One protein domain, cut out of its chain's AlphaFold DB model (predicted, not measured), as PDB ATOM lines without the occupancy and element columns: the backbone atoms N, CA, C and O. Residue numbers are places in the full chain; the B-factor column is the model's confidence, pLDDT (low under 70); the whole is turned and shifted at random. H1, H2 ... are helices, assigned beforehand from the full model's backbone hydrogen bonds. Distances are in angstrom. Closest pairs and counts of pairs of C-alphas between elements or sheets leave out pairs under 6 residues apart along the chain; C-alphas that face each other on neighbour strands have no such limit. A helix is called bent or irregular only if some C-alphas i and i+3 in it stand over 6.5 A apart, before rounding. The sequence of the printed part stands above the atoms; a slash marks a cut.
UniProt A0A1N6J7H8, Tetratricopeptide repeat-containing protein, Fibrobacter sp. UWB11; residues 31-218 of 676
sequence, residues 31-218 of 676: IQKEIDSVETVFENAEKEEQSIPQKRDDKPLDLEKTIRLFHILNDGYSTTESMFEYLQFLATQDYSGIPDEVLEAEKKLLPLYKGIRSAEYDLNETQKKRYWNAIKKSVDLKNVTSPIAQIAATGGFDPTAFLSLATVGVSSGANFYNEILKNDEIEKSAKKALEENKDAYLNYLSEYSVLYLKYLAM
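AT A GLANCE: This is residues 31 to 218 of the 676 residues of the protein "Tetratricopeptide repeat-containing protein" of Fibrobacter sp. UWB11 (UniProt A0A1N6J7H8). The model is a slab of roughly aligned helices in two layers: the longest helix, H8, lies in one layer with H10, H9, H5 and H4, and H7, H6, H2 and H3 make the other. H1 runs along one edge, on H3, H4 and H5, and H10 slants between the layers to reach H2. The printed part has 188 residues with ten named helices, H1 to H10 in chain order, and no named strand; the class is all helix. It is compact, with a radius of gyration of the C-alphas of 17.3 A and spans of 52 by 39 by 25 A.

IN THESE COORDINATES: Find C-alpha 159 at (151.860, 161.956, 91.184); from there H8, residues 159 to 182, runs 35.2 A to C-alpha 182 at (170.756, 132.409, 94.328). H7 is residues 141 to 152, only just irregular, with C-alphas 144 and 147 6.6 A apart. H10, residues 198 to 218, runs 30.4 A and ends at C-alpha 218 (140.853, 157.086, 98.423). H9 is residues 188 to 196 and H6 residues 125 to 138. Earlier, look for H1 at residues 31 to 51, 30.1 A long, H2 at 63 to 79, 24.2 A long, H3 at 83 to 91, H4 at 100 to 107 and H5 at 110 to 121.

HOW THE PARTS SIT: Start at H8, which with H7 and H10 forms an up-and-down bundle, each helix running against the one before. H8 touches H10, C-alphas of Ala 166 and Ser 206 being closest at 5.4 A, at 37 degrees, only just steep. H7 and H8, a helical hairpin, touch at Val 144 and Gly 169, C-alphas 5.6 A apart. H6 touches H8 with residues 134 to 138 alone, closest at the C-alphas of Ser 138 and Phe 176, 4.9 A. H9 touches H5 at a shallow tilt of 6 degrees, opposite ways, with C-alphas of Ala 190 and Ala 119 closest at 4.8 A. Residues 204 to 211 of H10 touch H4, and residues 212 to 218 touch H2, where the C-alphas of Leu 216 and Ile 67 are closest at 6.9 A. H1 touches H3, with C-alphas of Val 38 and Ala 91 closest at 4.6 A. H1 and H8 are apart. Every O i to N i+4 pair is within hydrogen-bond range in H1, H3, H4, H5, H6 and H9, against 11 of 13 in H2, 6 of 8 in H7, 19 of 20 in H8 and 16 of 17 in H10.

THE WHOLE: Look for the two C-alphas farthest apart at Pro 53 and Asp 184, 55.1 A. The printed part has no cut, and the link from H1 to H2, 11 residues, is long. The mean pLDDT of the printed part is 70.4; residues 49 to 60 and 137 to 181 are among those under 70.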
ATOM      1  N   ILE A  31     146.092 120.321  89.422       83.75
ATOM      2  CA  ILE A  31     146.522 121.724  89.533       83.75
ATOM      3  C   ILE A  31     145.566 122.648  88.774       83.75
ATOM      4  O   ILE A  31     145.247 123.730  89.255       83.75
ATOM      5  N   GLN A  32     145.096 122.241  87.588       84.94
ATOM      6  CA  GLN A  32     144.132 123.046  86.842       84.94
ATOM      7  C   GLN A  32     142.826 123.198  87.622       84.94
ATOM      8  O   GLN A  32     142.335 124.308  87.728       84.94
ATOM      9  N   LYS A  33     142.324 122.128  88.247       86.38
ATOM     10  CA  LYS A  33     141.117 122.184  89.078       86.38
ATOM     11  C   LYS A  33     141.261 123.139  90.270       86.38
ATOM     12  O   LYS A  33     140.300 123.818  90.618       86.38
ATOM     13  N   GLU A  34     142.437 123.188  90.900       87.75
ATOM     14  CA  GLU A  34     142.733 124.149  91.974       87.75
ATOM     15  C   GLU A  34     142.683 125.597  91.452       87.75
ATOM     16  O   GLU A  34     142.039 126.445  92.063       87.75
ATOM     17  N   ILE A  35     143.289 125.873  90.292       87.62
ATOM     18  CA  ILE A  35     143.262 127.203  89.658       87.62
ATOM     19  C   ILE A  35     141.844 127.587  89.217       87.62
ATOM     20  O   ILE A  35     141.387 128.677  89.551       87.62
ATOM     21  N   ASP A  36     141.129 126.675  88.553       87.12
ATOM     22  CA  ASP A  36     139.747 126.870  88.104       87.12
ATOM     23  C   ASP A  36     138.833 127.200  89.289       87.12
ATOM     24  O   ASP A  36     137.894 127.979  89.149       87.12
ATOM     25  N   SER A  37     139.098 126.629  90.473       87.88
ATOM     26  CA  SER A  37     138.306 126.919  91.671       87.88
ATOM     27  C   SER A  37     138.436 128.372  92.131       87.88
ATOM     28  O   SER A  37     137.433 128.966  92.515       87.88
ATOM     29  N   VAL A  38     139.629 128.965  92.024       84.62
ATOM     30  CA  VAL A  38     139.862 130.383  92.333       84.62
ATOM     31  C   VAL A  38     139.273 131.271  91.234       84.62
ATOM     32  O   VAL A  38     138.548 132.219  91.525       84.62
ATOM     33  N   GLU A  39     139.521 130.930  89.966       86.88
ATOM     34  CA  GLU A  39     138.999 131.669  88.809       86.88
ATOM     35  C   GLU A  39     137.465 131.725  88.814       86.88
ATOM     36  O   GLU A  39     136.880 132.784  88.602       86.88
ATOM     37  N   THR A  40     136.810 130.615  89.167       88.06
ATOM     38  CA  THR A  40     135.349 130.534  89.303       88.06
ATOM     39  C   THR A  40     134.819 131.516  90.346       88.06
ATOM     40  O   THR A  40     133.771 132.122  90.134       88.06
ATOM     41  N   VAL A  41     135.515 131.686  91.474       87.00
ATOM     42  CA  VAL A  41     135.094 132.627  92.523       87.00
ATOM     43  C   VAL A  41     135.193 134.072  92.022       87.00
ATOM     44  O   VAL A  41     134.248 134.836  92.214       87.00
ATOM     45  N   PHE A  42     136.270 134.429  91.313       84.88
ATOM     46  CA  PHE A  42     136.406 135.751  90.690       84.88
ATOM     47  C   PHE A  42     135.324 136.006  89.634       84.88
ATOM     48  O   PHE A  42     134.668 137.044  89.655       84.88
ATOM     49  N   GLU A  43     135.090 135.045  88.739       85.50
ATOM     50  CA  GLU A  43     134.049 135.165  87.716       85.50
ATOM     51  C   GLU A  43     132.644 135.276  88.312       85.50
ATOM     52  O   GLU A  43     131.797 135.980  87.766       85.50
ATOM     53  N   ASN A  44     132.358 134.547  89.393       84.25
ATOM     54  CA  ASN A  44     131.065 134.628  90.062       84.25
ATOM     55  C   ASN A  44     130.859 136.014  90.674       84.25
ATOM     56  O   ASN A  44     129.786 136.581  90.491       84.25
ATOM     57  N   ALA A  45     131.887 136.581  91.313       80.38
ATOM     58  CA  ALA A  45     131.832 137.939  91.846       80.38
ATOM     59  C   ALA A  45     131.572 138.979  90.742       80.38
ATOM     60  O   ALA A  45     130.696 139.825  90.894       80.38
ATOM     61  N   GLU A  46     132.242 138.868  89.593       80.06
ATOM     62  CA  GLU A  46     131.999 139.748  88.438       80.06
ATOM     63  C   GLU A  46     130.605 139.570  87.832       80.06
ATOM     64  O   GLU A  46     129.964 140.542  87.434       80.06
ATOM     65  N   LYS A  47     130.108 138.332  87.736       80.06
ATOM     66  CA  LYS A  47     128.757 138.053  87.220       80.06
ATOM     67  C   LYS A  47     127.689 138.592  88.163       80.06
ATOM     68  O   LYS A  47     126.709 139.163  87.688       80.06
ATOM     69  N   GLU A  48     127.868 138.432  89.473       72.44
ATOM     70  CA  GLU A  48     127.010 139.056  90.482       72.44
ATOM     71  C   GLU A  48     127.013 140.576  90.315       72.44
ATOM     72  O   GLU A  48     125.940 141.176  90.225       72.44
ATOM     73  N   GLU A  49     128.191 141.179  90.145       63.84
ATOM     74  CA  GLU A  49     128.364 142.613  89.911       63.84
ATOM     75  C   GLU A  49     127.616 143.097  88.656       63.84
ATOM     76  O   GLU A  49     126.893 144.091  88.695       63.84
ATOM     77  N   GLN A  50     127.716 142.349  87.555       67.56
ATOM     78  CA  GLN A  50     127.083 142.668  86.271       67.56
ATOM     79  C   GLN A  50     125.573 142.380  86.230       67.56
ATOM     80  O   GLN A  50     124.864 142.931  85.386       67.56
ATOM     81  N   SER A  51     125.066 141.506  87.104       60.38
ATOM     82  CA  SER A  51     123.653 141.092  87.143       60.38
ATOM     83  C   SER A  51     122.723 142.093  87.841       60.38
ATOM     84  O   SER A  51     121.497 141.969  87.759       60.38
ATOM     85  N   ILE A  52     123.287 143.101  88.509       56.31
ATOM     86  CA  ILE A  52     122.534 144.133  89.220       56.31
ATOM     87  C   ILE A  52     122.128 145.231  88.215       56.31
ATOM     88  O   ILE A  52     122.993 145.767  87.529       56.31
ATOM     89  N   PRO A  53     120.839 145.627  88.103       47.22
ATOM     90  CA  PRO A  53     120.343 146.491  87.017       47.22
ATOM     91  C   PRO A  53     120.842 147.950  87.001       47.22
ATOM     92  O   PRO A  53     120.318 148.759  86.232       47.22
ATOM     93  N   GLN A  54     121.790 148.329  87.860       48.53
ATOM     94  CA  GLN A  54     122.335 149.685  87.917       48.53
ATOM     95  C   GLN A  54     123.543 149.815  86.984       48.53
ATOM     96  O   GLN A  54     124.359 148.905  86.865       48.53
ATOM     97  N   LYS A  55     123.666 150.957  86.296       46.44
ATOM     98  CA  LYS A  55     124.881 151.270  85.533       46.44
ATOM     99  C   LYS A  55     126.078 151.260  86.486       46.44
ATOM    100  O   LYS A  55     125.958 151.707  87.620       46.44
ATOM    101  N   ARG A  56     127.235 150.816  85.989       43.66
ATOM    102  CA  ARG A  56     128.516 150.718  86.720       43.66
ATOM    103  C   ARG A  56     128.922 152.003  87.478       43.66
ATOM    104  O   ARG A  56     129.674 151.906  88.434       43.66
ATOM    105  N   ASP A  57     128.407 153.170  87.075       45.47
ATOM    106  CA  ASP A  57     128.646 154.474  87.719       45.47
ATOM    107  C   ASP A  57     127.747 154.761  88.947       45.47
ATOM    108  O   ASP A  57     128.060 155.660  89.723       45.47
ATOM    109  N   ASP A  58     126.651 154.016  89.145       49.75
ATOM    110  CA  ASP A  58     125.633 154.289  90.176       49.75
ATOM    111  C   ASP A  58     125.707 153.345  91.393       49.75
ATOM    112  O   ASP A  58     125.001 153.570  92.381       49.75
ATOM    113  N   LYS A  59     126.541 152.292  91.357       56.78
ATOM    114  CA  LYS A  59     126.724 151.407  92.515       56.78
ATOM    115  C   LYS A  59     127.790 151.981  93.462       56.78
ATOM    116  O   LYS A  59     128.907 152.259  93.026       56.78
ATOM    117  N   PRO A  60     127.486 152.148  94.758       64.50
ATOM    118  CA  PRO A  60     128.445 152.666  95.727       64.50
ATOM    119  C   PRO A  60     129.649 151.729  95.898       64.50
ATOM    120  O   PRO A  60     129.489 150.556  96.230       64.50
ATOM    121  N   LEU A  61     130.858 152.251  95.693       77.38
ATOM    122  CA  LEU A  61     132.111 151.546  95.969       77.38
ATOM    123  C   LEU A  61     132.229 151.209  97.466       77.38
ATOM    124  O   LEU A  61     132.297 152.126  98.288       77.38
ATOM    125  N   ASP A  62     132.367 149.923  97.811       81.19
ATOM    126  CA  ASP A  62     132.787 149.506  99.155       81.19
ATOM    127  C   ASP A  62     134.317 149.544  99.265       81.19
ATOM    128  O   ASP A  62     135.058 148.583  99.014       81.19
ATOM    129  N   LEU A  63     134.800 150.729  99.612       84.25
ATOM    130  CA  LEU A  63     136.221 151.013  99.721       84.25
ATOM    131  C   LEU A  63     136.878 150.264 100.887       84.25
ATOM    132  O   LEU A  63     138.039 149.865 100.783       84.25
ATOM    133  N   GLU A  64     136.143 150.039 101.975       81.62
ATOM    134  CA  GLU A  64     136.649 149.311 103.135       81.62
ATOM    135  C   GLU A  64     136.885 147.840 102.798       81.62
ATOM    136  O   GLU A  64     137.962 147.305 103.073       81.62
ATOM    137  N   LYS A  65     135.903 147.199 102.152       82.81
ATOM    138  CA  LYS A  65     136.018 145.814 101.693       82.81
ATOM    139  C   LYS A  65     137.164 145.651 100.694       82.81
ATOM    140  O   LYS A  65     137.945 144.712 100.819       82.81
ATOM    141  N   THR A  66     137.329 146.609  99.780       86.06
ATOM    142  CA  THR A  66     138.430 146.613  98.802       86.06
ATOM    143  C   THR A  66     139.806 146.655  99.479       86.06
ATOM    144  O   THR A  66     140.680 145.847  99.169       86.06
ATOM    145  N   ILE A  67     140.009 147.552 100.451       81.88
ATOM    146  CA  ILE A  67     141.281 147.654 101.186       81.88
ATOM    147  C   ILE A  67     141.544 146.424 102.053       81.88
ATOM    148  O   ILE A  67     142.673 145.935 102.112       81.88
ATOM    149  N   ARG A  68     140.510 145.896 102.712       79.25
ATOM    150  CA  ARG A  68     140.627 144.652 103.480       79.25
ATOM    151  C   ARG A  68     141.055 143.497 102.608       79.25
ATOM    152  O   ARG A  68     141.935 142.761 103.029       79.25
ATOM    153  N   LEU A  69     140.479 143.363 101.414       81.50
ATOM    154  CA  LEU A  69     140.876 142.315 100.491       81.50
ATOM    155  C   LEU A  69     142.377 142.410 100.197       81.50
ATOM    156  O   LEU A  69     143.086 141.434 100.408       81.50
ATOM    157  N   PHE A  70     142.891 143.589  99.836       77.88
ATOM    158  CA  PHE A  70     144.330 143.763  99.604       77.88
ATOM    159  C   PHE A  70     145.195 143.322 100.796       77.88
ATOM    160  O   PHE A  70     146.225 142.673 100.608       77.88
ATOM    161  N   HIS A  71     144.785 143.641 102.025       75.62
ATOM    162  CA  HIS A  71     145.512 143.234 103.228       75.62
ATOM    163  C   HIS A  71     145.392 141.734 103.521       75.62
ATOM    164  O   HIS A  71     146.403 141.094 103.791       75.62
ATOM    165  N   ILE A  72     144.195 141.159 103.401       76.19
ATOM    166  CA  ILE A  72     143.921 139.732 103.608       76.19
ATOM    167  C   ILE A  72     144.708 138.883 102.608       76.19
ATOM    168  O   ILE A  72     145.349 137.909 102.998       76.19
ATOM    169  N   LEU A  73     144.724 139.268 101.330       77.88
ATOM    170  CA  LEU A  73     145.482 138.570 100.291       77.88
ATOM    171  C   LEU A  73     146.990 138.609 100.565       77.88
ATOM    172  O   LEU A  73     147.680 137.603 100.381       77.88
ATOM    173  N   ASN A  74     147.485 139.746 101.059       71.50
ATOM    174  CA  ASN A  74     148.877 139.923 101.456       71.50
ATOM    175  C   ASN A  74     149.245 139.116 102.714       71.50
ATOM    176  O   ASN A  74     150.298 138.483 102.764       71.50
ATOM    177  N   ASP A  75     148.385 139.104 103.730       72.25
ATOM    178  CA  ASP A  75     148.617 138.359 104.968       72.25
ATOM    179  C   ASP A  75     148.481 136.845 104.755       72.25
ATOM    180  O   ASP A  75     149.226 136.069 105.366       72.25
ATOM    181  N   GLY A  76     147.619 136.418 103.827       74.88
ATOM    182  CA  GLY A  76     147.479 135.030 103.382       74.88
ATOM    183  C   GLY A  76     148.808 134.414 102.941       74.88
ATOM    184  O   GLY A  76     149.122 133.288 103.320       74.88
ATOM    185  N   TYR A  77     149.660 135.175 102.243       72.75
ATOM    186  CA  TYR A  77     151.008 134.714 101.887       72.75
ATOM    187  C   TYR A  77     151.860 134.373 103.107       72.75
ATOM    188  O   TYR A  77     152.647 133.432 103.071       72.75
ATOM    189  N   SER A  78     151.743 135.152 104.181       71.31
ATOM    190  CA  SER A  78     152.570 134.987 105.376       71.31
ATOM    191  C   SER A  78     152.080 133.874 106.306       71.31
ATOM    192  O   SER A  78     152.886 133.298 107.043       71.31
ATOM    193  N   THR A  79     150.785 133.556 106.250       77.12
ATOM    194  CA  THR A  79     150.097 132.659 107.191       77.12
ATOM    195  C   THR A  79     149.975 131.219 106.698       77.12
ATOM    196  O   THR A  79     149.892 130.316 107.527       77.12
ATOM    197  N   THR A  80     150.033 130.970 105.388       85.25
ATOM    198  CA  THR A  80     149.975 129.609 104.830       85.25
ATOM    199  C   THR A  80     151.343 128.916 104.804       85.25
ATOM    200  O   THR A  80     152.413 129.548 104.847       85.25
ATOM    201  N   GLU A  81     151.338 127.584 104.723       85.50
ATOM    202  CA  GLU A  81     152.544 126.751 104.668       85.50
ATOM    203  C   GLU A  81     152.899 126.243 103.262       85.50
ATOM    204  O   GLU A  81     154.018 125.757 103.068       85.50
ATOM    205  N   SER A  82     152.002 126.396 102.283       86.38
ATOM    206  CA  SER A  82     152.211 125.973 100.892       86.38
ATOM    207  C   SER A  82     151.410 126.805  99.883       86.38
ATOM    208  O   SER A  82     150.435 127.472 100.235       86.38
ATOM    209  N   MET A  83     151.781 126.714  98.602       85.94
ATOM    210  CA  MET A  83     151.020 127.304  97.496       85.94
ATOM    211  C   MET A  83     149.634 126.657  97.370       85.94
ATOM    212  O   MET A  83     148.664 127.346  97.069       85.94
ATOM    213  N   PHE A  84     149.524 125.350  97.629       87.00
ATOM    214  CA  PHE A  84     148.236 124.655  97.693       87.00
ATOM    215  C   PHE A  84     147.290 125.272  98.734       87.00
ATOM    216  O   PHE A  84     146.160 125.628  98.406       87.00
ATOM    217  N   GLU A  85     147.762 125.446  99.970       88.94
ATOM    218  CA  GLU A  85     146.981 126.091 101.033       88.94
ATOM    219  C   GLU A  85     146.626 127.534 100.681       88.94
ATOM    220  O   GLU A  85     145.520 127.979 100.967       88.94
ATOM    221  N   TYR A  86     147.532 128.258 100.018       88.12
ATOM    222  CA  TYR A  86     147.251 129.612  99.557       88.12
ATOM    223  C   TYR A  86     146.150 129.655  98.485       88.12
ATOM    224  O   TYR A  86     145.250 130.481  98.583       88.12
ATOM    225  N   LEU A  87     146.140 128.737  97.511       88.31
ATOM    226  CA  LEU A  87     145.046 128.635  96.531       88.31
ATOM    227  C   LEU A  87     143.706 128.297  97.196       88.31
ATOM    228  O   LEU A  87     142.683 128.881  96.841       88.31
ATOM    229  N   GLN A  88     143.705 127.397  98.183       88.44
ATOM    230  CA  GLN A  88     142.502 127.113  98.970       88.44
ATOM    231  C   GLN A  88     142.035 128.348  99.740       88.44
ATOM    232  O   GLN A  88     140.848 128.660  99.731       88.44
ATOM    233  N   PHE A  89     142.965 129.072 100.361       89.06
ATOM    234  CA  PHE A  89     142.679 130.319 101.057       89.06
ATOM    235  C   PHE A  89     142.021 131.338 100.118       89.06
ATOM    236  O   PHE A  89     140.950 131.843 100.453       89.06
ATOM    237  N   LEU A  90     142.586 131.571  98.928       87.38
ATOM    238  CA  LEU A  90     142.007 132.455  97.910       87.38
ATOM    239  C   LEU A  90     140.576 132.043  97.542       87.38
ATOM    240  O   LEU A  90     139.675 132.870  97.578       87.38
ATOM    241  N   ALA A  91     140.333 130.756  97.281       86.44
ATOM    242  CA  ALA A  91     139.012 130.255  96.888       86.44
ATOM    243  C   ALA A  91     137.928 130.396  97.980       86.44
ATOM    244  O   ALA A  91     136.744 130.216  97.699       86.44
ATOM    245  N   THR A  92     138.314 130.684  99.226       85.88
ATOM    246  CA  THR A  92     137.386 130.861 100.357       85.88
ATOM    247  C   THR A  92     137.075 132.320 100.684       85.88
ATOM    248  O   THR A  92     136.201 132.568 101.515       85.88
ATOM    249  N   GLN A  93     137.769 133.283 100.064       85.81
ATOM    250  CA  GLN A  93     137.529 134.701 100.331       85.81
ATOM    251  C   GLN A  93     136.255 135.200  99.638       85.81
ATOM    252  O   GLN A  93     135.832 134.679  98.604       85.81
ATOM    253  N   ASP A  94     135.655 136.245 100.206       82.69
ATOM    254  CA  ASP A  94     134.493 136.921  99.632       82.69
ATOM    255  C   ASP A  94     134.922 138.113  98.761       82.69
ATOM    256  O   ASP A  94     135.378 139.143  99.265       82.69
ATOM    257  N   TYR A  95     134.729 137.970  97.448       83.50
ATOM    258  CA  TYR A  95     135.064 138.973  96.433       83.50
ATOM    259  C   TYR A  95     133.856 139.788  95.949       83.50
ATOM    260  O   TYR A  95     133.998 140.628  95.062       83.50
ATOM    261  N   SER A  96     132.663 139.563  96.506       79.75
ATOM    262  CA  SER A  96     131.459 140.284  96.080       79.75
ATOM    263  C   SER A  96     131.596 141.796  96.321       79.75
ATOM    264  O   SER A  96     132.069 142.226  97.374       79.75
ATOM    265  N   GLY A  97     131.190 142.628  95.358       77.50
ATOM    266  CA  GLY A  97     131.268 144.093  95.478       77.50
ATOM    267  C   GLY A  97     132.681 144.685  95.396       77.50
ATOM    268  O   GLY A  97     132.855 145.878  95.648       77.50
ATOM    269  N   ILE A  98     133.686 143.876  95.053       84.88
ATOM    270  CA  ILE A  98     135.039 144.346  94.746       84.88
ATOM    271  C   ILE A  98     135.062 144.875  93.304       84.88
ATOM    272  O   ILE A  98     134.485 144.243  92.421       84.88
ATOM    273  N   PRO A  99     135.733 146.006  93.023       86.25
ATOM    274  CA  PRO A  99     135.796 146.552  91.670       86.25
ATOM    275  C   PRO A  99     136.410 145.577  90.658       86.25
ATOM    276  O   PRO A  99     137.482 145.030  90.914       86.25
ATOM    277  N   ASP A 100     135.805 145.440  89.473       84.62
ATOM    278  CA  ASP A 100     136.290 144.492  88.451       84.62
ATOM    279  C   ASP A 100     137.759 144.733  88.071       84.62
ATOM    280  O   ASP A 100     138.488 143.795  87.791       84.62
ATOM    281  N   GLU A 101     138.234 145.987  88.075       85.31
ATOM    282  CA  GLU A 101     139.643 146.285  87.776       85.31
ATOM    283  C   GLU A 101     140.619 145.659  88.788       85.31
ATOM    284  O   GLU A 101     141.752 145.344  88.423       85.31
ATOM    285  N   VAL A 102     140.178 145.445  90.033       85.25
ATOM    286  CA  VAL A 102     140.931 144.731  91.073       85.25
ATOM    287  C   VAL A 102     140.881 143.229  90.824       85.25
ATOM    288  O   VAL A 102     141.929 142.588  90.836       85.25
ATOM    289  N   LEU A 103     139.705 142.677  90.519       85.62
ATOM    290  CA  LEU A 103     139.547 141.248  90.209       85.62
ATOM    291  C   LEU A 103     140.347 140.844  88.961       85.62
ATOM    292  O   LEU A 103     141.053 139.838  88.967       85.62
ATOM    293  N   GLU A 104     140.330 141.675  87.922       84.88
ATOM    294  CA  GLU A 104     141.115 141.483  86.702       84.88
ATOM    295  C   GLU A 104     142.626 141.576  86.954       84.88
ATOM    296  O   GLU A 104     143.408 140.865  86.319       84.88
ATOM    297  N   ALA A 105     143.064 142.423  87.892       81.56
ATOM    298  CA  ALA A 105     144.461 142.445  88.310       81.56
ATOM    299  C   ALA A 105     144.844 141.130  89.014       81.56
ATOM    300  O   ALA A 105     145.842 140.522  88.632       81.56
ATOM    301  N   GLU A 106     144.034 140.646  89.957       82.56
ATOM    302  CA  GLU A 106     144.269 139.378  90.671       82.56
ATOM    303  C   GLU A 106     144.277 138.162  89.727       82.56
ATOM    304  O   GLU A 106     145.155 137.300  89.810       82.56
ATOM    305  N   LYS A 107     143.376 138.113  88.737       83.25
ATOM    306  CA  LYS A 107     143.356 137.051  87.714       83.25
ATOM    307  C   LYS A 107     144.672 136.925  86.950       83.25
ATOM    308  O   LYS A 107     145.081 135.812  86.606       83.25
ATOM    309  N   LYS A 108     145.384 138.034  86.711       80.69
ATOM    310  CA  LYS A 108     146.688 138.015  86.020       80.69
ATOM    311  C   LYS A 108     147.765 137.249  86.792       80.69
ATOM    312  O   LYS A 108     148.762 136.861  86.182       80.69
ATOM    313  N   LEU A 109     147.578 136.983  88.089       77.56
ATOM    314  CA  LEU A 109     148.482 136.152  88.888       77.56
ATOM    315  C   LEU A 109     148.224 134.646  88.770       77.56
ATOM    316  O   LEU A 109     149.142 133.862  89.021       77.56
ATOM    317  N   LEU A 110     147.034 134.213  88.338       80.56
ATOM    318  CA  LEU A 110     146.691 132.787  88.244       80.56
ATOM    319  C   LEU A 110     147.689 131.961  87.401       80.56
ATOM    320  O   LEU A 110     148.057 130.860  87.826       80.56
ATOM    321  N   PRO A 111     148.218 132.456  86.261       76.75
ATOM    322  CA  PRO A 111     149.255 131.742  85.514       76.75
ATOM    323  C   PRO A 111     150.555 131.543  86.309       76.75
ATOM    324  O   PRO A 111     151.148 130.460  86.259       76.75
ATOM    325  N   LEU A 112     150.980 132.548  87.082       75.00
ATOM    326  CA  LEU A 112     152.154 132.448  87.951       75.00
ATOM    327  C   LEU A 112     151.910 131.430  89.069       75.00
ATOM    328  O   LEU A 112     152.759 130.576  89.323       75.00
ATOM    329  N   TYR A 113     150.740 131.487  89.701       81.75
ATOM    330  CA  TYR A 113     150.326 130.560  90.754       81.75
ATOM    331  C   TYR A 113     150.327 129.116  90.277       81.75
ATOM    332  O   TYR A 113     150.871 128.239  90.948       81.75
ATOM    333  N   LYS A 114     149.823 128.878  89.066       80.75
ATOM    334  CA  LYS A 114     149.896 127.581  88.394       80.75
ATOM    335  C   LYS A 114     151.342 127.114  88.201       80.75
ATOM    336  O   LYS A 114     151.641 125.938  88.411       80.75
ATOM    337  N   GLY A 115     152.245 128.025  87.828       74.56
ATOM    338  CA  GLY A 115     153.679 127.753  87.695       74.56
ATOM    339  C   GLY A 115     154.334 127.350  89.020       74.56
ATOM    340  O   GLY A 115     154.976 126.300  89.094       74.56
ATOM    341  N   ILE A 116     154.117 128.140  90.076       76.88
ATOM    342  CA  ILE A 116     154.637 127.883  91.431       76.88
ATOM    343  C   ILE A 116     154.085 126.562  91.974       76.88
ATOM    344  O   ILE A 116     154.841 125.717  92.450       76.88
ATOM    345  N   ARG A 117     152.776 126.331  91.837       83.56
ATOM    346  CA  ARG A 117     152.120 125.100  92.284       83.56
ATOM    347  C   ARG A 117     152.633 123.871  91.536       83.56
ATOM    348  O   ARG A 117     152.876 122.832  92.146       83.56
ATOM    349  N   SER A 118     152.863 123.984  90.227       79.69
ATOM    350  CA  SER A 118     153.452 122.905  89.425       79.69
ATOM    351  C   SER A 118     154.868 122.550  89.868       79.69
ATOM    352  O   SER A 118     155.218 121.365  89.853       79.69
ATOM    353  N   ALA A 119     155.666 123.544  90.262       75.56
ATOM    354  CA  ALA A 119     156.990 123.330  90.834       75.56
ATOM    355  C   ALA A 119     156.919 122.694  92.231       75.56
ATOM    356  O   ALA A 119     157.669 121.767  92.515       75.56
ATOM    357  N   GLU A 120     155.985 123.142  93.072       79.12
ATOM    358  CA  GLU A 120     155.785 122.626  94.429       79.12
ATOM    359  C   GLU A 120     155.294 121.170  94.457       79.12
ATOM    360  O   GLU A 120     155.659 120.406  95.348       79.12
ATOM    361  N   TYR A 121     154.471 120.763  93.490       79.50
ATOM    362  CA  TYR A 121     153.820 119.449  93.480       79.50
ATOM    363  C   TYR A 121     154.810 118.268  93.495       79.50
ATOM    364  O   TYR A 121     154.501 117.232  94.078       79.50
ATOM    365  N   ASP A 122     155.988 118.414  92.876       74.25
ATOM    366  CA  ASP A 122     157.002 117.342  92.821       74.25
ATOM    367  C   ASP A 122     157.919 117.310  94.057       74.25
ATOM    368  O   ASP A 122     158.752 116.413  94.186       74.25
ATOM    369  N   LEU A 123     157.767 118.269  94.976       77.81
ATOM    370  CA  LEU A 123     158.576 118.381  96.184       77.81
ATOM    371  C   LEU A 123     158.003 117.516  97.316       77.81
ATOM    372  O   LEU A 123     156.791 117.374  97.470       77.81
ATOM    373  N   ASN A 124     158.872 116.979  98.174       80.56
ATOM    374  CA  ASN A 124     158.435 116.379  99.439       80.56
ATOM    375  C   ASN A 124     158.067 117.454 100.482       80.56
ATOM    376  O   ASN A 124     158.440 118.613 100.337       80.56
ATOM    377  N   GLU A 125     157.400 117.081 101.576       78.00
ATOM    378  CA  GLU A 125     156.914 118.035 102.594       78.00
ATOM    379  C   GLU A 125     157.995 118.966 103.173       78.00
ATOM    380  O   GLU A 125     157.753 120.154 103.389       78.00
ATOM    381  N   THR A 126     159.221 118.475 103.374       77.69
ATOM    382  CA  THR A 126     160.321 119.327 103.865       77.69
ATOM    383  C   THR A 126     160.765 120.330 102.799       77.69
ATOM    384  O   THR A 126     161.028 121.493 103.106       77.69
ATOM    385  N   GLN A 127     160.836 119.894 101.541       75.25
ATOM    386  CA  GLN A 127     161.188 120.737 100.402       75.25
ATOM    387  C   GLN A 127     160.088 121.758 100.087       75.25
ATOM    388  O   GLN A 127     160.421 122.912  99.836       75.25
ATOM    389  N   LYS A 128     158.803 121.383 100.177       79.31
ATOM    390  CA  LYS A 128     157.660 122.300 100.025       79.31
ATOM    391  C   LYS A 128     157.746 123.447 101.020       79.31
ATOM    392  O   LYS A 128     157.765 124.600 100.606       79.31
ATOM    393  N   LYS A 129     157.929 123.151 102.314       79.38
ATOM    394  CA  LYS A 129     158.070 124.192 103.348       79.38
ATOM    395  C   LYS A 129     159.266 125.107 103.096       79.38
ATOM    396  O   LYS A 129     159.163 126.310 103.307       79.38
ATOM    397  N   ARG A 130     160.408 124.574 102.645       74.56
ATOM    398  CA  ARG A 130     161.587 125.394 102.301       74.56
ATOM    399  C   ARG A 130     161.343 126.267 101.075       74.56
ATOM    400  O   ARG A 130     161.665 127.450 101.115       74.56
ATOM    401  N   TYR A 131     160.751 125.699 100.029       75.44
ATOM    402  CA  TYR A 131     160.397 126.406  98.805       75.44
ATOM    403  C   TYR A 131     159.402 127.533  99.091       75.44
ATOM    404  O   TYR A 131     159.665 128.684  98.749       75.44
ATOM    405  N   TRP A 132     158.334 127.232  99.829       80.31
ATOM    406  CA  TRP A 132     157.348 128.215 100.253       80.31
ATOM    407  C   TRP A 132     157.942 129.268 101.190       80.31
ATOM    408  O   TRP A 132     157.735 130.453 100.979       80.31
ATOM    409  N   ASN A 133     158.767 128.894 102.176       75.50
ATOM    410  CA  ASN A 133     159.451 129.870 103.036       75.50
ATOM    411  C   ASN A 133     160.406 130.783 102.258       75.50
ATOM    412  O   ASN A 133     160.556 131.949 102.622       75.50
ATOM    413  N   ALA A 134     161.062 130.278 101.212       69.94
ATOM    414  CA  ALA A 134     161.900 131.101 100.353       69.94
ATOM    415  C   ALA A 134     161.060 132.087  99.534       69.94
ATOM    416  O   ALA A 134     161.440 133.251  99.451       69.94
ATOM    417  N   ILE A 135     159.900 131.660  99.017       71.62
ATOM    418  CA  ILE A 135     158.910 132.549  98.393       71.62
ATOM    419  C   ILE A 135     158.420 133.586  99.414       71.62
ATOM    420  O   ILE A 135     158.512 134.772  99.141       71.62
ATOM    421  N   LYS A 136     158.020 133.191 100.629       71.75
ATOM    422  CA  LYS A 136     157.552 134.107 101.688       71.75
ATOM    423  C   LYS A 136     158.576 135.170 102.078       71.75
ATOM    424  O   LYS A 136     158.229 136.334 102.213       71.75
ATOM    425  N   LYS A 137     159.843 134.785 102.263       62.31
ATOM    426  CA  LYS A 137     160.921 135.723 102.635       62.31
ATOM    427  C   LYS A 137     161.217 136.762 101.562       62.31
ATOM    428  O   LYS A 137     161.801 137.794 101.868       62.31
ATOM    429  N   SER A 138     160.880 136.453 100.320       55.53
ATOM    430  CA  SER A 138     161.237 137.269  99.173       55.53
ATOM    431  C   SER A 138     160.014 138.040  98.643       55.53
ATOM    432  O   SER A 138     160.172 139.168  98.181       55.53
ATOM    433  N   VAL A 139     158.795 137.491  98.745       52.91
ATOM    434  CA  VAL A 139     157.514 138.220  98.659       52.91
ATOM    435  C   VAL A 139     157.270 138.901 100.004       52.91
ATOM    436  O   VAL A 139     156.256 138.698 100.662       52.91
ATOM    437  N   ASP A 140     158.218 139.717 100.453       49.97
ATOM    438  CA  ASP A 140     157.927 140.644 101.534       49.97
ATOM    439  C   ASP A 140     157.387 141.927 100.906       49.97
ATOM    440  O   ASP A 140     158.065 142.949 100.793       49.97
ATOM    441  N   LEU A 141     156.133 141.848 100.452       45.31
ATOM    442  CA  LEU A 141     155.342 143.004 100.029       45.31
ATOM    443  C   LEU A 141     155.329 144.087 101.121       45.31
ATOM    444  O   LEU A 141     155.185 145.259 100.781       45.31
ATOM    445  N   LYS A 142     155.618 143.753 102.396       43.19
ATOM    446  CA  LYS A 142     155.809 144.746 103.466       43.19
ATOM    447  C   LYS A 142     156.971 145.709 103.193       43.19
ATOM    448  O   LYS A 142     156.917 146.858 103.627       43.19
ATOM    449  N   ASN A 143     157.983 145.302 102.421       40.94
ATOM    450  CA  ASN A 143     159.082 146.173 101.987       40.94
ATOM    451  C   ASN A 143     158.704 147.067 100.797       40.94
ATOM    452  O   ASN A 143     159.266 148.151 100.653       40.94
ATOM    453  N   VAL A 144     157.712 146.668  99.992       43.31
ATOM    454  CA  VAL A 144     157.090 147.542  98.982       43.31
ATOM    455  C   VAL A 144     156.121 148.517  99.661       43.31
ATOM    456  O   VAL A 144     156.075 149.685  99.286       43.31
ATOM    457  N   THR A 145     155.416 148.096 100.719       43.47
ATOM    458  CA  THR A 145     154.467 148.938 101.465       43.47
ATOM    459  C   THR A 145     155.104 149.825 102.540       43.47
ATOM    460  O   THR A 145     154.466 150.771 102.987       43.47
ATOM    461  N   SER A 146     156.339 149.568 102.979       40.22
ATOM    462  CA  SER A 146     157.029 150.347 104.024       40.22
ATOM    463  C   SER A 146     157.319 151.806 103.608       40.22
ATOM    464  O   SER A 146     156.958 152.722 104.353       40.22
ATOM    465  N   PRO A 147     157.845 152.080 102.395       41.56
ATOM    466  CA  PRO A 147     157.936 153.445 101.866       41.56
ATOM    467  C   PRO A 147     156.556 154.061 101.570       41.56
ATOM    468  O   PRO A 147     156.350 155.259 101.764       41.56
ATOM    469  N   ILE A 148     155.581 153.238 101.163       45.06
ATOM    470  CA  ILE A 148     154.191 153.650 100.890       45.06
ATOM    471  C   ILE A 148     153.493 154.120 102.173       45.06
ATOM    472  O   ILE A 148     152.796 155.131 102.158       45.06
ATOM    473  N   ALA A 149     153.733 153.455 103.305       41.22
ATOM    474  CA  ALA A 149     153.222 153.845 104.617       41.22
ATOM    475  C   ALA A 149     153.829 155.168 105.125       41.22
ATOM    476  O   ALA A 149     153.179 155.887 105.881       41.22
ATOM    477  N   GLN A 150     155.051 155.520 104.699       39.66
ATOM    478  CA  GLN A 150     155.666 156.819 105.008       39.66
ATOM    479  C   GLN A 150     155.076 157.964 104.174       39.66
ATOM    480  O   GLN A 150     154.891 159.057 104.703       39.66
ATOM    481  N   ILE A 151     154.736 157.718 102.906       44.50
ATOM    482  CA  ILE A 151     154.098 158.709 102.020       44.50
ATOM    483  C   ILE A 151     152.605 158.872 102.361       44.50
ATOM    484  O   ILE A 151     152.086 159.983 102.379       44.50
ATOM    485  N   ALA A 152     151.922 157.789 102.747       42.62
ATOM    486  CA  ALA A 152     150.550 157.826 103.256       42.62
ATOM    487  C   ALA A 152     150.415 158.591 104.591       42.62
ATOM    488  O   ALA A 152     149.347 159.118 104.894       42.62
ATOM    489  N   ALA A 153     151.492 158.693 105.378       40.12
ATOM    490  CA  ALA A 153     151.490 159.392 106.663       40.12
ATOM    491  C   ALA A 153     151.466 160.930 106.548       40.12
ATOM    492  O   ALA A 153     151.169 161.595 107.539       40.12
ATOM    493  N   THR A 154     151.766 161.509 105.380       40.88
ATOM    494  CA  THR A 154     151.857 162.972 105.197       40.88
ATOM    495  C   THR A 154     150.629 163.594 104.526       40.88
ATOM    496  O   THR A 154     150.576 164.812 104.372       40.88
ATOM    497  N   GLY A 155     149.615 162.792 104.169       39.19
ATOM    498  CA  GLY A 155     148.305 163.277 103.710       39.19
ATOM    499  C   GLY A 155     148.301 164.015 102.364       39.19
ATOM    500  O   GLY A 155     147.304 164.653 102.032       39.19
ATOM    501  N   GLY A 156     149.392 163.955 101.593       43.50
ATOM    502  CA  GLY A 156     149.526 164.622 100.297       43.50
ATOM    503  C   GLY A 156     149.486 163.645  99.122       43.50
ATOM    504  O   GLY A 156     150.204 162.650  99.111       43.50
ATOM    505  N   PHE A 157     148.671 163.952  98.111       44.22
ATOM    506  CA  PHE A 157     148.692 163.278  96.812       44.22
ATOM    507  C   PHE A 157     149.835 163.853  95.957       44.22
ATOM    508  O   PHE A 157     149.763 165.011  95.548       44.22
ATOM    509  N   ASP A 158     150.878 163.062  95.683       52.31
ATOM    510  CA  ASP A 158     151.972 163.433  94.771       52.31
ATOM    511  C   ASP A 158     152.089 162.416  93.613       52.31
ATOM    512  O   ASP A 158     152.547 161.285  93.819       52.31
ATOM    513  N   PRO A 159     151.717 162.798  92.375       46.34
ATOM    514  CA  PRO A 159     151.860 161.956  91.184       46.34
ATOM    515  C   PRO A 159     153.300 161.509  90.887       46.34
ATOM    516  O   PRO A 159     153.506 160.485  90.238       46.34
ATOM    517  N   THR A 160     154.314 162.253  91.336       52.19
ATOM    518  CA  THR A 160     155.725 161.889  91.125       52.19
ATOM    519  C   THR A 160     156.210 160.840  92.126       52.19
ATOM    520  O   THR A 160     157.010 159.973  91.765       52.19
ATOM    521  N   ALA A 161     155.648 160.825  93.339       52.78
ATOM    522  CA  ALA A 161     155.848 159.748  94.307       52.78
ATOM    523  C   ALA A 161     155.245 158.412  93.825       52.78
ATOM    524  O   ALA A 161     155.771 157.343  94.115       52.78
ATOM    525  N   PHE A 162     154.177 158.460  93.026       52.47
ATOM    526  CA  PHE A 162     153.542 157.280  92.437       52.47
ATOM    527  C   PHE A 162     154.449 156.543  91.438       52.47
ATOM    528  O   PHE A 162     154.616 155.325  91.513       52.47
ATOM    529  N   LEU A 163     155.088 157.292  90.533       53.50
ATOM    530  CA  LEU A 163     156.043 156.752  89.560       53.50
ATOM    531  C   LEU A 163     157.284 156.166  90.241       53.50
ATOM    532  O   LEU A 163     157.744 155.092  89.850       53.50
ATOM    533  N   SER A 164     157.801 156.828  91.282       55.09
ATOM    534  CA  SER A 164     158.960 156.324  92.024       55.09
ATOM    535  C   SER A 164     158.631 155.041  92.802       55.09
ATOM    536  O   SER A 164     159.438 154.112  92.828       55.09
ATOM    537  N   LEU A 165     157.420 154.911  93.347       52.38
ATOM    538  CA  LEU A 165     156.973 153.709  94.054       52.38
ATOM    539  C   LEU A 165     156.696 152.517  93.131       52.38
ATOM    540  O   LEU A 165     157.097 151.403  93.466       52.38
ATOM    541  N   ALA A 166     156.098 152.732  91.956       52.72
ATOM    542  CA  ALA A 166     155.962 151.681  90.944       52.72
ATOM    543  C   ALA A 166     157.346 151.134  90.540       52.72
ATOM    544  O   ALA A 166     157.555 149.922  90.477       52.72
ATOM    545  N   THR A 167     158.349 152.014  90.391       59.69
ATOM    546  CA  THR A 167     159.736 151.580  90.153       59.69
ATOM    547  C   THR A 167     160.376 150.861  91.351       59.69
ATOM    548  O   THR A 167     161.174 149.941  91.153       59.69
ATOM    549  N   VAL A 168     160.008 151.201  92.594       57.78
ATOM    550  CA  VAL A 168     160.433 150.472  93.808       57.78
ATOM    551  C   VAL A 168     159.795 149.079  93.880       57.78
ATOM    552  O   VAL A 168     160.476 148.112  94.214       57.78
ATOM    553  N   GLY A 169     158.517 148.938  93.516       57.47
ATOM    554  CA  GLY A 169     157.836 147.641  93.435       57.47
ATOM    555  C   GLY A 169     158.487 146.711  92.410       57.47
ATOM    556  O   GLY A 169     158.816 145.568  92.726       57.47
ATOM    557  N   VAL A 170     158.774 147.227  91.211       59.88
ATOM    558  CA  VAL A 170     159.452 146.474  90.140       59.88
ATOM    559  C   VAL A 170     160.882 146.086  90.533       59.88
ATOM    560  O   VAL A 170     161.301 144.951  90.303       59.88
ATOM    561  N   SER A 171     161.641 146.985  91.166       60.56
ATOM    562  CA  SER A 171     163.009 146.678  91.620       60.56
ATOM    563  C   SER A 171     163.041 145.677  92.782       60.56
ATOM    564  O   SER A 171     163.873 144.769  92.771       60.56
ATOM    565  N   SER A 172     162.093 145.756  93.719       58.28
ATOM    566  CA  SER A 172     161.894 144.745  94.770       58.28
ATOM    567  C   SER A 172     161.507 143.380  94.188       58.28
ATOM    568  O   SER A 172     162.105 142.372  94.556       58.28
ATOM    569  N   GLY A 173     160.595 143.333  93.211       60.31
ATOM    570  CA  GLY A 173     160.245 142.103  92.490       60.31
ATOM    571  C   GLY A 173     161.416 141.509  91.696       60.31
ATOM    572  O   GLY A 173     161.572 140.294  91.596       60.31
ATOM    573  N   ALA A 174     162.294 142.350  91.144       64.44
ATOM    574  CA  ALA A 174     163.490 141.876  90.453       64.44
ATOM    575  C   ALA A 174     164.508 141.288  91.445       64.44
ATOM    576  O   ALA A 174     165.123 140.256  91.161       64.44
ATOM    577  N   ASN A 175     164.649 141.908  92.620       64.25
ATOM    578  CA  ASN A 175     165.469 141.397  93.715       64.25
ATOM    579  C   ASN A 175     164.922 140.072  94.271       64.25
ATOM    580  O   ASN A 175     165.716 139.155  94.463       64.25
ATOM    581  N   PHE A 176     163.597 139.927  94.406       62.91
ATOM    582  CA  PHE A 176     162.899 138.677  94.753       62.91
ATOM    583  C   PHE A 176     163.372 137.497  93.895       62.91
ATOM    584  O   PHE A 176     163.876 136.498  94.415       62.91
ATOM    585  N   TYR A 177     163.295 137.641  92.568       65.62
ATOM    586  CA  TYR A 177     163.748 136.590  91.659       65.62
ATOM    587  C   TYR A 177     165.248 136.345  91.777       65.62
ATOM    588  O   TYR A 177     165.684 135.198  91.804       65.62
ATOM    589  N   ASN A 178     166.052 137.402  91.885       69.00
ATOM    590  CA  ASN A 178     167.499 137.258  91.997       69.00
ATOM    591  C   ASN A 178     167.923 136.535  93.291       69.00
ATOM    592  O   ASN A 178     168.892 135.780  93.260       69.00
ATOM    593  N   GLU A 179     167.227 136.736  94.413       65.44
ATOM    594  CA  GLU A 179     167.509 136.043  95.677       65.44
ATOM    595  C   GLU A 179     167.059 134.581  95.661       65.44
ATOM    596  O   GLU A 179     167.831 133.706  96.055       65.44
ATOM    597  N   ILE A 180     165.866 134.284  95.133       64.94
ATOM    598  CA  ILE A 180     165.413 132.897  94.954       64.94
ATOM    599  C   ILE A 180     166.371 132.131  94.035       64.94
ATOM    600  O   ILE A 180     166.768 131.005  94.344       64.94
ATOM    601  N   LEU A 181     166.797 132.731  92.920       67.44
ATOM    602  CA  LEU A 181     167.707 132.068  91.984       67.44
ATOM    603  C   LEU A 181     169.081 131.781  92.600       67.44
ATOM    604  O   LEU A 181     169.692 130.760  92.271       67.44
ATOM    605  N   LYS A 182     169.528 132.615  93.544       70.19
ATOM    606  CA  LYS A 182     170.756 132.409  94.328       70.19
ATOM    607  C   LYS A 182     170.608 131.395  95.464       70.19
ATOM    608  O   LYS A 182     171.620 130.966  96.004       70.19
ATOM    609  N   ASN A 183     169.391 131.003  95.840       66.19
ATOM    610  CA  ASN A 183     169.180 130.049  96.924       66.19
ATOM    611  C   ASN A 183     169.394 128.609  96.428       66.19
ATOM    612  O   ASN A 183     168.590 128.072  95.664       66.19
ATOM    613  N   ASP A 184     170.489 127.978  96.845       64.56
ATOM    614  CA  ASP A 184     170.862 126.613  96.448       64.56
ATOM    615  C   ASP A 184     169.927 125.525  97.006       64.56
ATOM    616  O   ASP A 184     169.946 124.396  96.523       64.56
ATOM    617  N   GLU A 185     169.070 125.859  97.977       59.22
ATOM    618  CA  GLU A 185     168.086 124.931  98.547       59.22
ATOM    619  C   GLU A 185     166.835 124.745  97.673       59.22
ATOM    620  O   GLU A 185     166.020 123.862  97.947       59.22
ATOM    621  N   ILE A 186     166.664 125.564  96.628       63.88
ATOM    622  CA  ILE A 186     165.519 125.501  95.713       63.88
ATOM    623  C   ILE A 186     165.884 124.654  94.493       63.88
ATOM    624  O   ILE A 186     166.883 124.912  93.816       63.88
ATOM    625  N   GLU A 187     165.053 123.660  94.177       64.25
ATOM    626  CA  GLU A 187     165.286 122.784  93.028       64.25
ATOM    627  C   GLU A 187     165.333 123.550  91.697       64.25
ATOM    628  O   GLU A 187     164.628 124.535  91.466       64.25
ATOM    629  N   LYS A 188     166.150 123.047  90.766       67.44
ATOM    630  CA  LYS A 188     166.350 123.646  89.438       67.44
ATOM    631  C   LYS A 188     165.047 123.771  88.635       67.44
ATOM    632  O   LYS A 188     164.886 124.727  87.884       67.44
ATOM    633  N   SER A 189     164.131 122.819  88.799       57.66
ATOM    634  CA  SER A 189     162.779 122.821  88.218       57.66
ATOM    635  C   SER A 189     161.964 124.029  88.687       57.66
ATOM    636  O   SER A 189     161.360 124.724  87.872       57.66
ATOM    637  N   ALA A 190     162.016 124.323  89.983       61.19
ATOM    638  CA  ALA A 190     161.328 125.441  90.603       61.19
ATOM    639  C   ALA A 190     161.957 126.798  90.250       61.19
ATOM    640  O   ALA A 190     161.237 127.755  89.970       61.19
ATOM    641  N   LYS A 191     163.294 126.870  90.167       69.44
ATOM    642  CA  LYS A 191     164.010 128.053  89.651       69.44
ATOM    643  C   LYS A 191     163.615 128.372  88.208       69.44
ATOM    644  O   LYS A 191     163.317 129.519  87.897       69.44
ATOM    645  N   LYS A 192     163.543 127.349  87.352       70.81
ATOM    646  CA  LYS A 192     163.149 127.501  85.947       70.81
ATOM    647  C   LYS A 192     161.710 128.003  85.803       70.81
ATOM    648  O   LYS A 192     161.463 128.911  85.021       70.81
ATOM    649  N   ALA A 193     160.778 127.453  86.583       63.69
ATOM    650  CA  ALA A 193     159.387 127.910  86.584       63.69
ATOM    651  C   ALA A 193     159.260 129.381  87.022       63.69
ATOM    652  O   ALA A 193     158.439 130.119  86.486       63.69
ATOM    653  N   LEU A 194     160.092 129.829  87.966       66.75
ATOM    654  CA  LEU A 194     160.140 131.226  88.392       66.75
ATOM    655  C   LEU A 194     160.752 132.142  87.319       66.75
ATOM    656  O   LEU A 194     160.198 133.207  87.062       66.75
ATOM    657  N   GLU A 195     161.828 131.726  86.646       72.62
ATOM    658  CA  GLU A 195     162.409 132.470  85.512       72.62
ATOM    659  C   GLU A 195     161.424 132.628  84.353       72.62
ATOM    660  O   GLU A 195     161.286 133.725  83.819       72.62
ATOM    661  N   GLU A 196     160.705 131.559  83.996       72.81
ATOM    662  CA  GLU A 196     159.725 131.565  82.903       72.81
ATOM    663  C   GLU A 196     158.559 132.541  83.153       72.81
ATOM    664  O   GLU A 196     157.949 133.014  82.198       72.81
ATOM    665  N   ASN A 197     158.273 132.882  84.416       68.00
ATOM    666  CA  ASN A 197     157.187 133.793  84.794       68.00
ATOM    667  C   ASN A 197     157.673 135.165  85.301       68.00
ATOM    668  O   ASN A 197     156.854 135.982  85.728       68.00
ATOM    669  N   LYS A 198     158.985 135.442  85.249       71.75
ATOM    670  CA  LYS A 198     159.586 136.654  85.826       71.75
ATOM    671  C   LYS A 198     159.002 137.940  85.255       71.75
ATOM    672  O   LYS A 198     158.543 138.791  86.011       71.75
ATOM    673  N   ASP A 199     159.011 138.080  83.935       73.62
ATOM    674  CA  ASP A 199     158.574 139.319  83.286       73.62
ATOM    675  C   ASP A 199     157.069 139.552  83.474       73.62
ATOM    676  O   ASP A 199     156.642 140.682  83.700       73.62
ATOM    677  N   ALA A 200     156.275 138.474  83.481       69.88
ATOM    678  CA  ALA A 200     154.845 138.532  83.766       69.88
ATOM    679  C   ALA A 200     154.567 139.026  85.198       69.88
ATOM    680  O   ALA A 200     153.723 139.900  85.387       69.88
ATOM    681  N   TYR A 201     155.313 138.538  86.196       70.56
ATOM    682  CA  TYR A 201     155.183 139.003  87.580       70.56
ATOM    683  C   TYR A 201     155.676 140.437  87.780       70.56
ATOM    684  O   TYR A 201     155.044 141.205  88.497       70.56
ATOM    685  N   LEU A 202     156.786 140.832  87.147       69.56
ATOM    686  CA  LEU A 202     157.277 142.211  87.229       69.56
ATOM    687  C   LEU A 202     156.293 143.199  86.597       69.56
ATOM    688  O   LEU A 202     156.064 144.270  87.161       69.56
ATOM    689  N   ASN A 203     155.681 142.828  85.468       71.31
ATOM    690  CA  ASN A 203     154.634 143.631  84.848       71.31
ATOM    691  C   ASN A 203     153.385 143.705  85.740       71.31
ATOM    692  O   ASN A 203     152.869 144.795  85.980       71.31
ATOM    693  N   TYR A 204     152.963 142.573  86.314       72.75
ATOM    694  CA  TYR A 204     151.892 142.539  87.307       72.75
ATOM    695  C   TYR A 204     152.175 143.478  88.486       72.75
ATOM    696  O   TYR A 204     151.336 144.311  88.806       72.75
ATOM    697  N   LEU A 205     153.357 143.399  89.108       66.94
ATOM    698  CA  LEU A 205     153.703 144.245  90.251       66.94
ATOM    699  C   LEU A 205     153.631 145.730  89.899       66.94
ATOM    700  O   LEU A 205     153.185 146.521  90.728       66.94
ATOM    701  N   SER A 206     154.037 146.111  88.686       68.25
ATOM    702  CA  SER A 206     153.915 147.490  88.210       68.25
ATOM    703  C   SER A 206     152.455 147.933  88.085       68.25
ATOM    704  O   SER A 206     152.131 149.045  88.481       68.25
ATOM    705  N   GLU A 207     151.573 147.096  87.537       71.00
ATOM    706  CA  GLU A 207     150.153 147.428  87.336       71.00
ATOM    707  C   GLU A 207     149.351 147.380  88.649       71.00
ATOM    708  O   GLU A 207     148.552 148.268  88.941       71.00
ATOM    709  N   TYR A 208     149.596 146.368  89.477       73.62
ATOM    710  CA  TYR A 208     148.902 146.158  90.742       73.62
ATOM    711  C   TYR A 208     149.266 147.211  91.789       73.62
ATOM    712  O   TYR A 208     148.394 147.698  92.502       73.62
ATOM    713  N   SER A 209     150.534 147.626  91.868       68.00
ATOM    714  CA  SER A 209     150.944 148.672  92.819       68.00
ATOM    715  C   SER A 209     150.283 150.022  92.522       68.00
ATOM    716  O   SER A 209     149.865 150.715  93.449       68.00
ATOM    717  N   VAL A 210     150.105 150.361  91.243       73.19
ATOM    718  CA  VAL A 210     149.339 151.528  90.772       73.19
ATOM    719  C   VAL A 210     147.891 151.459  91.269       73.19
ATOM    720  O   VAL A 210     147.367 152.437  91.810       73.19
ATOM    721  N   LEU A 211     147.258 150.293  91.127       77.62
ATOM    722  CA  LEU A 211     145.876 150.064  91.537       77.62
ATOM    723  C   LEU A 211     145.702 150.108  93.063       77.62
ATOM    724  O   LEU A 211     144.849 150.832  93.572       77.62
ATOM    725  N   TYR A 212     146.558 149.400  93.797       74.94
ATOM    726  CA  TYR A 212     146.589 149.402  95.258       74.94
ATOM    727  C   TYR A 212     146.725 150.825  95.818       74.94
ATOM    728  O   TYR A 212     145.970 151.231  96.701       74.94
ATOM    729  N   LEU A 213     147.641 151.629  95.262       72.62
ATOM    730  CA  LEU A 213     147.858 153.015  95.680       72.62
ATOM    731  C   LEU A 213     146.649 153.919  95.411       72.62
ATOM    732  O   LEU A 213     146.346 154.776  96.243       72.62
ATOM    733  N   LYS A 214     145.943 153.728  94.287       81.38
ATOM    734  CA  LYS A 214     144.700 154.454  93.976       81.38
ATOM    735  C   LYS A 214     143.671 154.257  95.091       81.38
ATOM    736  O   LYS A 214     143.197 155.238  95.664       81.38
ATOM    737  N   TYR A 215     143.367 153.007  95.433       83.50
ATOM    738  CA  TYR A 215     142.382 152.700  96.473       83.50
ATOM    739  C   TYR A 215     142.866 153.098  97.869       83.50
ATOM    740  O   TYR A 215     142.080 153.623  98.655       83.50
ATOM    741  N   LEU A 216     144.158 152.943  98.173       77.25
ATOM    742  CA  LEU A 216     144.720 153.372  99.456       77.25
ATOM    743  C   LEU A 216     144.616 154.893  99.647       77.25
ATOM    744  O   LEU A 216     144.289 155.357 100.739       77.25
ATOM    745  N   ALA A 217     144.853 155.682  98.596       75.38
ATOM    746  CA  ALA A 217     144.691 157.134  98.642       75.38
ATOM    747  C   ALA A 217     143.230 157.532  98.898       75.38
ATOM    748  O   ALA A 217     142.963 158.363  99.768       75.38
ATOM    749  N   MET A 218     142.288 156.892  98.198       84.38
ATOM    750  CA  MET A 218     140.853 157.086  98.423       84.38
ATOM    751  C   MET A 218     140.459 156.733  99.864       84.38
ATOM    752  O   MET A 218     139.687 157.458 100.493       84.38
TER     753      MET A 218